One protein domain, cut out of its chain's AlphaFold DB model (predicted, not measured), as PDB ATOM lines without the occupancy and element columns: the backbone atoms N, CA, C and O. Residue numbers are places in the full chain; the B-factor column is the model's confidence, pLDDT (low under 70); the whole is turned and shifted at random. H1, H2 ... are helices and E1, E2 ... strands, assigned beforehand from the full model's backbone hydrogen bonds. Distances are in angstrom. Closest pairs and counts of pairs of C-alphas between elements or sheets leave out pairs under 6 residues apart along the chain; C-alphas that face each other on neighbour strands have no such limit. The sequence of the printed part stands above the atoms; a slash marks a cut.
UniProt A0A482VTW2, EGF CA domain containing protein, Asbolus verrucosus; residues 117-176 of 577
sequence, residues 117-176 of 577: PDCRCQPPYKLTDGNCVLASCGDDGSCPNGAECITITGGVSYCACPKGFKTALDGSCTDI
ATOM      1  N   PRO A 117     -16.184  -2.961 -28.499       58.03
ATOM      2  CA  PRO A 117     -16.520  -1.784 -29.311       58.03
ATOM      3  C   PRO A 117     -15.639  -0.553 -29.030       58.03
ATOM      4  O   PRO A 117     -15.296   0.162 -29.969       58.03
ATOM      5  N   ASP A 118     -15.203  -0.367 -27.781       57.91
ATOM      6  CA  ASP A 118     -14.345   0.752 -27.338       57.91
ATOM      7  C   ASP A 118     -12.898   0.621 -27.826       57.91
ATOM      8  O   ASP A 118     -12.130   1.576 -27.852       57.91
ATOM      9  N   CYS A 119     -12.520  -0.598 -28.196       61.53
ATOM     10  CA  CYS A 119     -11.178  -0.964 -28.603       61.53
ATOM     11  C   CYS A 119     -11.073  -0.986 -30.149       61.53
ATOM     12  O   CYS A 119     -10.034  -0.620 -30.702       61.53
ATOM     13  N   ARG A 120     -12.156  -1.367 -30.860       62.78
ATOM     14  CA  ARG A 120     -12.207  -1.460 -32.338       62.78
ATOM     15  C   ARG A 120     -12.036  -0.122 -33.055       62.78
ATOM     16  O   ARG A 120     -11.510  -0.111 -34.166       62.78
ATOM     17  N   CYS A 121     -12.506   0.974 -32.464       65.88
ATOM     18  CA  CYS A 121     -12.392   2.311 -33.039       65.88
ATOM     19  C   CYS A 121     -11.481   3.156 -32.149       65.88
ATOM     20  O   CYS A 121     -11.921   3.692 -31.137       65.88
ATOM     21  N   GLN A 122     -10.202   3.250 -32.511       63.56
ATOM     22  CA  GLN A 122      -9.293   4.190 -31.862       63.56
ATOM     23  C   GLN A 122      -9.577   5.620 -32.345       63.56
ATOM     24  O   GLN A 122     -10.011   5.800 -33.491       63.56
ATOM     25  N   PRO A 123      -9.318   6.648 -31.516       63.09
ATOM     26  CA  PRO A 123      -9.375   8.036 -31.957       63.09
ATOM     27  C   PRO A 123      -8.582   8.223 -33.262       63.09
ATOM     28  O   PRO A 123      -7.479   7.686 -33.379       63.09
ATOM     29  N   PRO A 124      -9.114   8.950 -34.261       61.38
ATOM     30  CA  PRO A 124     -10.290   9.829 -34.227       61.38
ATOM     31  C   PRO A 124     -11.617   9.178 -34.677       61.38
ATOM     32  O   PRO A 124     -12.537   9.874 -35.110       61.38
ATOM     33  N   TYR A 125     -11.740   7.852 -34.644       73.69
ATOM     34  CA  TYR A 125     -12.937   7.150 -35.110       73.69
ATOM     35  C   TYR A 125     -13.888   6.845 -33.952       73.69
ATOM     36  O   TYR A 125     -13.471   6.357 -32.906       73.69
ATOM     37  N   LYS A 126     -15.185   7.086 -34.157       71.25
ATOM     38  CA  LYS A 126     -16.256   6.704 -33.232       71.25
ATOM     39  C   LYS A 126     -17.039   5.520 -33.786       71.25
ATOM     40  O   LYS A 126     -17.205   5.384 -35.000       71.25
ATOM     41  N   LEU A 127     -17.555   4.673 -32.904       69.44
ATOM     42  CA  LEU A 127     -18.415   3.570 -33.311       69.44
ATOM     43  C   LEU A 127     -19.826   4.099 -33.605       69.44
ATOM     44  O   LEU A 127     -20.465   4.714 -32.757       69.44
ATOM     45  N   THR A 128     -20.326   3.876 -34.816       72.56
ATOM     46  CA  THR A 128     -21.716   4.166 -35.201       72.56
ATOM     47  C   THR A 128     -22.243   2.966 -35.982       72.56
ATOM     48  O   THR A 128     -21.624   2.537 -36.953       72.56
ATOM     49  N   ASP A 129     -23.334   2.359 -35.506       70.44
ATOM     50  CA  ASP A 129     -23.965   1.169 -36.104       70.44
ATOM     51  C   ASP A 129     -22.998   0.000 -36.390       70.44
ATOM     52  O   ASP A 129     -23.056  -0.661 -37.424       70.44
ATOM     53  N   GLY A 130     -22.065  -0.257 -35.465       66.81
ATOM     54  CA  GLY A 130     -21.108  -1.365 -35.572       66.81
ATOM     55  C   GLY A 130     -19.940  -1.130 -36.540       66.81
ATOM     56  O   GLY A 130     -19.084  -2.012 -36.661       66.81
ATOM     57  N   ASN A 131     -19.864   0.048 -37.167       66.62
ATOM     58  CA  ASN A 131     -18.766   0.487 -38.025       66.62
ATOM     59  C   ASN A 131     -18.008   1.661 -37.388       66.62
ATOM     60  O   ASN A 131     -18.600   2.516 -36.728       66.62
ATOM     61  N   CYS A 132     -16.692   1.710 -37.591       71.56
ATOM     62  CA  CYS A 132     -15.877   2.849 -37.173       71.56
ATOM     63  C   CYS A 132     -15.998   3.954 -38.220       71.56
ATOM     64  O   CYS A 132     -15.534   3.795 -39.349       71.56
ATOM     65  N   VAL A 133     -16.627   5.065 -37.851       75.19
ATOM     66  CA  VAL A 133     -16.747   6.256 -38.697       75.19
ATOM     67  C   VAL A 133     -15.932   7.386 -38.090       75.19
ATOM     68  O   VAL A 133     -15.777   7.470 -36.874       75.19
ATOM     69  N   LEU A 134     -15.381   8.258 -38.930       71.69
ATOM     70  CA  LEU A 134     -14.601   9.399 -38.459       71.69
ATOM     71  C   LEU A 134     -15.480  10.301 -37.575       71.69
ATOM     72  O   LEU A 134     -16.581  10.682 -37.983       71.69
ATOM     73  N   ALA A 135     -15.008  10.656 -36.378       73.19
ATOM     74  CA  ALA A 135     -15.684  11.608 -35.506       73.19
ATOM     75  C   ALA A 135     -15.513  13.027 -36.068       73.19
ATOM     76  O   ALA A 135     -14.656  13.784 -35.620       73.19
ATOM     77  N   SER A 136     -16.295  13.356 -37.100       78.25
ATOM     78  CA  SER A 136     -16.292  14.694 -37.695       78.25
ATOM     79  C   SER A 136     -16.749  15.753 -36.699       78.25
ATOM     80  O   SER A 136     -17.560  15.466 -35.815       78.25
ATOM     81  N   CYS A 137     -16.223  16.967 -36.856       82.38
ATOM     82  CA  CYS A 137     -16.664  18.126 -36.086       82.38
ATOM     83  C   CYS A 137     -18.140  18.431 -36.370       82.38
ATOM     84  O   CYS A 137     -18.660  18.055 -37.424       82.38
ATOM     85  N   GLY A 138     -18.815  19.102 -35.433       80.62
ATOM     86  CA  GLY A 138     -20.162  19.615 -35.678       80.62
ATOM     87  C   GLY A 138     -20.193  20.597 -36.854       80.62
ATOM     88  O   GLY A 138     -19.156  21.120 -37.265       80.62
ATOM     89  N   ASP A 139     -21.387  20.889 -37.374       76.81
ATOM     90  CA  ASP A 139     -21.580  21.865 -38.463       76.81
ATOM     91  C   ASP A 139     -21.072  23.278 -38.100       76.81
ATOM     92  O   ASP A 139     -20.822  24.106 -38.974       76.81
ATOM     93  N   ASP A 140     -20.898  23.555 -36.806       78.38
ATOM     94  CA  ASP A 140     -20.334  24.786 -36.247       78.38
ATOM     95  C   ASP A 140     -18.816  24.715 -35.985       78.38
ATOM     96  O   ASP A 140     -18.236  25.658 -35.445       78.38
ATOM     97  N   GLY A 141     -18.159  23.609 -36.349       74.12
ATOM     98  CA  GLY A 141     -16.749  23.355 -36.055       74.12
ATOM     99  C   GLY A 141     -16.465  23.081 -34.575       74.12
ATOM    100  O   GLY A 141     -15.300  23.077 -34.177       74.12
ATOM    101  N   SER A 142     -17.497  22.857 -33.753       80.06
ATOM    102  CA  SER A 142     -17.333  22.537 -32.338       80.06
ATOM    103  C   SER A 142     -17.127  21.038 -32.113       80.06
ATOM    104  O   SER A 142     -17.611  20.180 -32.861       80.06
ATOM    105  N   CYS A 143     -16.383  20.733 -31.054       83.12
ATOM    106  CA  CYS A 143     -16.163  19.388 -30.551       83.12
ATOM    107  C   CYS A 143     -16.535  19.340 -29.056       83.12
ATOM    108  O   CYS A 143     -16.434  20.355 -28.359       83.12
ATOM    109  N   PRO A 144     -16.991  18.185 -28.546       80.19
ATOM    110  CA  PRO A 144     -17.403  18.049 -27.152       80.19
ATOM    111  C   PRO A 144     -16.234  18.230 -26.166       80.19
ATOM    112  O   PRO A 144     -15.127  17.758 -26.404       80.19
ATOM    113  N   ASN A 145     -16.510  18.900 -25.036       79.31
ATOM    114  CA  ASN A 145     -15.715  18.927 -23.796       79.31
ATOM    115  C   ASN A 145     -14.180  18.865 -23.972       79.31
ATOM    116  O   ASN A 145     -13.541  17.885 -23.590       79.31
ATOM    117  N   GLY A 146     -13.592  19.937 -24.512       77.88
ATOM    118  CA  GLY A 146     -12.136  20.116 -24.567       77.88
ATOM    119  C   GLY A 146     -11.427  19.411 -25.725       77.88
ATOM    120  O   GLY A 146     -10.206  19.499 -25.811       77.88
ATOM    121  N   ALA A 147     -12.162  18.743 -26.620       84.69
ATOM    122  CA  ALA A 147     -11.618  18.272 -27.889       84.69
ATOM    123  C   ALA A 147     -11.464  19.432 -28.885       84.69
ATOM    124  O   ALA A 147     -12.279  20.355 -28.928       84.69
ATOM    125  N   GLU A 148     -10.430  19.361 -29.715       86.31
ATOM    126  CA  GLU A 148     -10.130  20.341 -30.753       86.31
ATOM    127  C   GLU A 148     -10.534  19.800 -32.127       86.31
ATOM    128  O   GLU A 148     -10.313  18.628 -32.451       86.31
ATOM    129  N   CYS A 149     -11.132  20.663 -32.949       87.56
ATOM    130  CA  CYS A 149     -11.469  20.324 -34.324       87.56
ATOM    131  C   CYS A 149     -10.238  20.494 -35.220       87.56
ATOM    132  O   CYS A 149      -9.788  21.612 -35.478       87.56
ATOM    133  N   ILE A 150      -9.709  19.385 -35.730       85.38
ATOM    134  CA  ILE A 150      -8.572  19.377 -36.649       85.38
ATOM    135  C   ILE A 150      -9.095  19.216 -38.074       85.38
ATOM    136  O   ILE A 150      -9.751  18.228 -38.404       85.38
ATOM    137  N   THR A 151      -8.786  20.186 -38.938       83.75
ATOM    138  CA  THR A 151      -9.125  20.138 -40.369       83.75
ATOM    139  C   THR A 151      -7.893  19.760 -41.183       83.75
ATOM    140  O   THR A 151      -6.853  20.408 -41.088       83.75
ATOM    141  N   ILE A 152      -8.012  18.722 -42.005       80.88
ATOM    142  CA  ILE A 152      -6.969  18.255 -42.924       80.88
ATOM    143  C   ILE A 152      -7.295  18.656 -44.369       80.88
ATOM    144  O   ILE A 152      -8.443  18.915 -44.741       80.88
ATOM    145  N   THR A 153      -6.260  18.725 -45.210       74.75
ATOM    146  CA  THR A 153      -6.394  19.014 -46.645       74.75
ATOM    147  C   THR A 153      -7.362  18.039 -47.310       74.75
ATOM    148  O   THR A 153      -7.216  16.829 -47.167       74.75
ATOM    149  N   GLY A 154      -8.334  18.572 -48.056       72.81
ATOM    150  CA  GLY A 154      -9.428  17.787 -48.640       72.81
ATOM    151  C   GLY A 154     -10.788  17.989 -47.964       72.81
ATOM    152  O   GLY A 154     -11.736  17.306 -48.331       72.81
ATOM    153  N   GLY A 155     -10.905  18.926 -47.011       73.88
ATOM    154  CA  GLY A 155     -12.187  19.305 -46.395       73.88
ATOM    155  C   GLY A 155     -12.693  18.320 -45.341       73.88
ATOM    156  O   GLY A 155     -13.842  18.406 -44.921       73.88
ATOM    157  N   VAL A 156     -11.844  17.385 -44.920       79.19
ATOM    158  CA  VAL A 156     -12.146  16.428 -43.858       79.19
ATOM    159  C   VAL A 156     -11.746  17.055 -42.523       79.19
ATOM    160  O   VAL A 156     -10.638  17.570 -42.378       79.19
ATOM    161  N   SER A 157     -12.644  17.010 -41.547       81.38
ATOM    162  CA  SER A 157     -12.417  17.526 -40.194       81.38
ATOM    163  C   SER A 157     -12.743  16.455 -39.169       81.38
ATOM    164  O   SER A 157     -13.703  15.714 -39.377       81.38
ATOM    165  N   TYR A 158     -11.992  16.374 -38.075       83.88
ATOM    166  CA  TYR A 158     -12.260  15.436 -36.987       83.88
ATOM    167  C   TYR A 158     -11.930  16.026 -35.618       83.88
ATOM    168  O   TYR A 158     -11.082  16.909 -35.503       83.88
ATOM    169  N   CYS A 159     -12.591  15.517 -34.581       83.69
ATOM    170  CA  CYS A 159     -12.330  15.893 -33.198       83.69
ATOM    171  C   CYS A 159     -11.192  15.051 -32.617       83.69
ATOM    172  O   CYS A 159     -11.236  13.820 -32.664       83.69
ATOM    173  N   ALA A 160     -10.193  15.714 -32.040       84.31
ATOM    174  CA  ALA A 160      -9.088  15.073 -31.342       84.31
ATOM    175  C   ALA A 160      -8.862  15.723 -29.981       84.31
ATOM    176  O   ALA A 160      -9.013  16.934 -29.825       84.31
ATOM    177  N   CYS A 161      -8.480  14.919 -28.993       88.44
ATOM    178  CA  CYS A 161      -8.056  15.467 -27.714       88.44
ATOM    179  C   CYS A 161      -6.642  16.053 -27.819       88.44
ATOM    180  O   CYS A 161      -5.805  15.500 -28.542       88.44
ATOM    181  N   PRO A 162      -6.357  17.149 -27.094       86.50
ATOM    182  CA  PRO A 162      -5.000  17.657 -26.973       86.50
ATOM    183  C   PRO A 162      -4.079  16.603 -26.338       86.50
ATOM    184  O   PRO A 162      -4.523  15.667 -25.667       86.50
ATOM    185  N   LYS A 163      -2.768  16.750 -26.555       85.19
ATOM    186  CA  LYS A 163      -1.760  15.840 -25.992       85.19
ATOM    187  C   LYS A 163      -1.910  15.754 -24.462       85.19
ATOM    188  O   LYS A 163      -2.068  16.784 -23.818       85.19
ATOM    189  N   GLY A 164      -1.832  14.538 -23.911       84.75
ATOM    190  CA  GLY A 164      -2.026  14.272 -22.476       84.75
ATOM    191  C   GLY A 164      -3.476  13.966 -22.083       84.75
ATOM    192  O   GLY A 164      -3.765  13.741 -20.914       84.75
ATOM    193  N   PHE A 165      -4.399  13.921 -23.048       87.81
ATOM    194  CA  PHE A 165      -5.804  13.597 -22.808       87.81
ATOM    195  C   PHE A 165      -6.262  12.437 -23.689       87.81
ATOM    196  O   PHE A 165      -5.880  12.323 -24.855       87.81
ATOM    197  N   LYS A 166      -7.133  11.592 -23.138       85.00
ATOM    198  CA  LYS A 166      -7.799  10.501 -23.849       85.00
ATOM    199  C   LYS A 166      -9.276  10.795 -24.034       85.00
ATOM    200  O   LYS A 166      -9.933  11.388 -23.174       85.00
ATOM    201  N   THR A 167      -9.796  10.342 -25.166       80.81
ATOM    202  CA  THR A 167     -11.206  10.475 -25.517       80.81
ATOM    203  C   THR A 167     -12.030   9.459 -24.731       80.81
ATOM    204  O   THR A 167     -11.772   8.258 -24.794       80.81
ATOM    205  N   ALA A 168     -13.015   9.937 -23.977       78.38
ATOM    206  CA  ALA A 168     -13.996   9.100 -23.305       78.38
ATOM    207  C   ALA A 168     -15.110   8.650 -24.272       78.38
ATOM    208  O   ALA A 168     -15.217   9.125 -25.404       78.38
ATOM    209  N   LEU A 169     -15.963   7.732 -23.814       70.62
ATOM    210  CA  LEU A 169     -17.092   7.162 -24.572       70.62
ATOM    211  C   LEU A 169     -18.067   8.212 -25.135       70.62
ATOM    212  O   LEU A 169     -18.705   7.986 -26.158       70.62
ATOM    213  N   ASP A 170     -18.196   9.350 -24.457       71.25
ATOM    214  CA  ASP A 170     -19.053  10.475 -24.838       71.25
ATOM    215  C   ASP A 170     -18.358  11.481 -25.777       71.25
ATOM    216  O   ASP A 170     -18.954  12.485 -26.165       71.25
ATOM    217  N   GLY A 171     -17.102  11.219 -26.154       70.50
ATOM    218  CA  GLY A 171     -16.275  12.117 -26.955       70.50
ATOM    219  C   GLY A 171     -15.582  13.221 -26.151       70.50
ATOM    220  O   GLY A 171     -14.884  14.033 -26.752       70.50
ATOM    221  N   SER A 172     -15.747  13.269 -24.823       82.44
ATOM    222  CA  SER A 172     -15.064  14.246 -23.968       82.44
ATOM    223  C   SER A 172     -13.586  13.915 -23.766       82.44
ATOM    224  O   SER A 172     -13.183  12.751 -23.827       82.44
ATOM    225  N   CYS A 173     -12.766  14.936 -23.506       88.62
ATOM    226  CA  CYS A 173     -11.357  14.742 -23.189       88.62
ATOM    227  C   CYS A 173     -11.159  14.606 -21.683       88.62
ATOM    228  O   CYS A 173     -11.464  15.509 -20.904       88.62
ATOM    229  N   THR A 174     -10.621  13.459 -21.288       88.94
ATOM    230  CA  THR A 174     -10.252  13.159 -19.906       88.94
ATOM    231  C   THR A 174      -8.745  13.071 -19.793       88.94
ATOM    232  O   THR A 174      -8.078  12.586 -20.703       88.94
ATOM    233  N   ASP A 175      -8.215  13.582 -18.691       91.38
ATOM    234  CA  ASP A 175      -6.790  13.540 -18.391       91.38
ATOM    235  C   ASP A 175      -6.272  12.094 -18.400       91.38
ATOM    236  O   ASP A 175      -6.909  11.190 -17.841       91.38
ATOM    237  N   ILE A 176      -5.145  11.863 -19.069       89.38
ATOM    238  CA  ILE A 176      -4.441  10.586 -18.987       89.38
ATOM    239  C   ILE A 176      -3.622  10.637 -17.711       89.38
ATOM    240  O   ILE A 176      -2.817  11.536 -17.553       89.38
TER     241      ILE A 176
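What this domain is: This is residues 117 to 176 of the 577 residues of the protein "EGF CA domain containing protein" of Asbolus verrucosus (UniProt A0A482VTW2). Three small two-stranded hairpins follow one another along the chain and meet at few points: E3 and E4 make the longest, the E1 and E2 hairpin comes near it at Leu 134, and the E5 and E6 hairpin lies beyond the Ala 160 end of E4. The short helix H1 sits by the E1 and E2 hairpin, apart from the strands of the other two, and the long unnamed stretch 135 to 147 loops over one face of the E3 and E4 hairpin. The printed part has 60 residues, with one named helix and six named strands in the order H1, E1, E2, E3, E4, E5, E6; each hairpin is its own antiparallel sheet. The class is mostly strand, though under half of the residues are in named elements. The whole is compact and rounded, with a radius of gyration of the C-alphas of 11.1 A and spans of 27 by 27 by 18 A.

Where its parts are: The two longest strands by residues are E3, residues 148 to 152, 12.7 A long, and E4, residues 156 to 160, 13.0 A long; C-alpha 148 is at (-10.130, 20.341, -30.753). E1 is residues 125 to 128 and E2 residues 131 to 134. E5 is residues 165 to 167 and E6 residues 173 to 175, where C-alpha 175 is at (-6.790, 13.540, -18.391). H1 is residues 117 to 120, beginning with C-alpha 117 at (-16.520, -1.784, -29.311).

How they stand to each other: E3 and E4 are antiparallel neighbours at 150 degrees, with N 150 and O 158 2.8 A apart and N 158 and O 150 2.9 A apart, within hydrogen-bond range. The closest C-alphas of E2 and E4 are those of Leu 134 and Tyr 158, 6.6 A apart. E1 and E2 are antiparallel at 134 degrees, with N 126 and O 133 at 2.8 A. The closest C-alphas of H1 and E1 are those of Pro 117 and Leu 127, 6.9 A apart. H1 is too short for any O i to N i+4 pair, and its one O i to N i+3 pair is not within range. The closest C-alphas of E4 and E5 are those of Ala 160 and Thr 167, 7.7 A apart. E5 and E6 are antiparallel at 138 degrees, with N 166 and O 174 at 2.8 A. Among the pairs that are apart are E1 and E5, H1 and E3, and E4 and E6, the last only just, at 8.5 A.

The domain as a whole: The two C-alphas farthest apart are those of Gly 154, in the link between E3 and E4, and Ile 176, at 30.9 A. The printed part has no cut. The link from E2 to E3, 13 residues, is long; the other links are tight. The mean pLDDT of the printed part is 77.0, and it is under 70 at residues 117 to 124, 127 and 130 to 131.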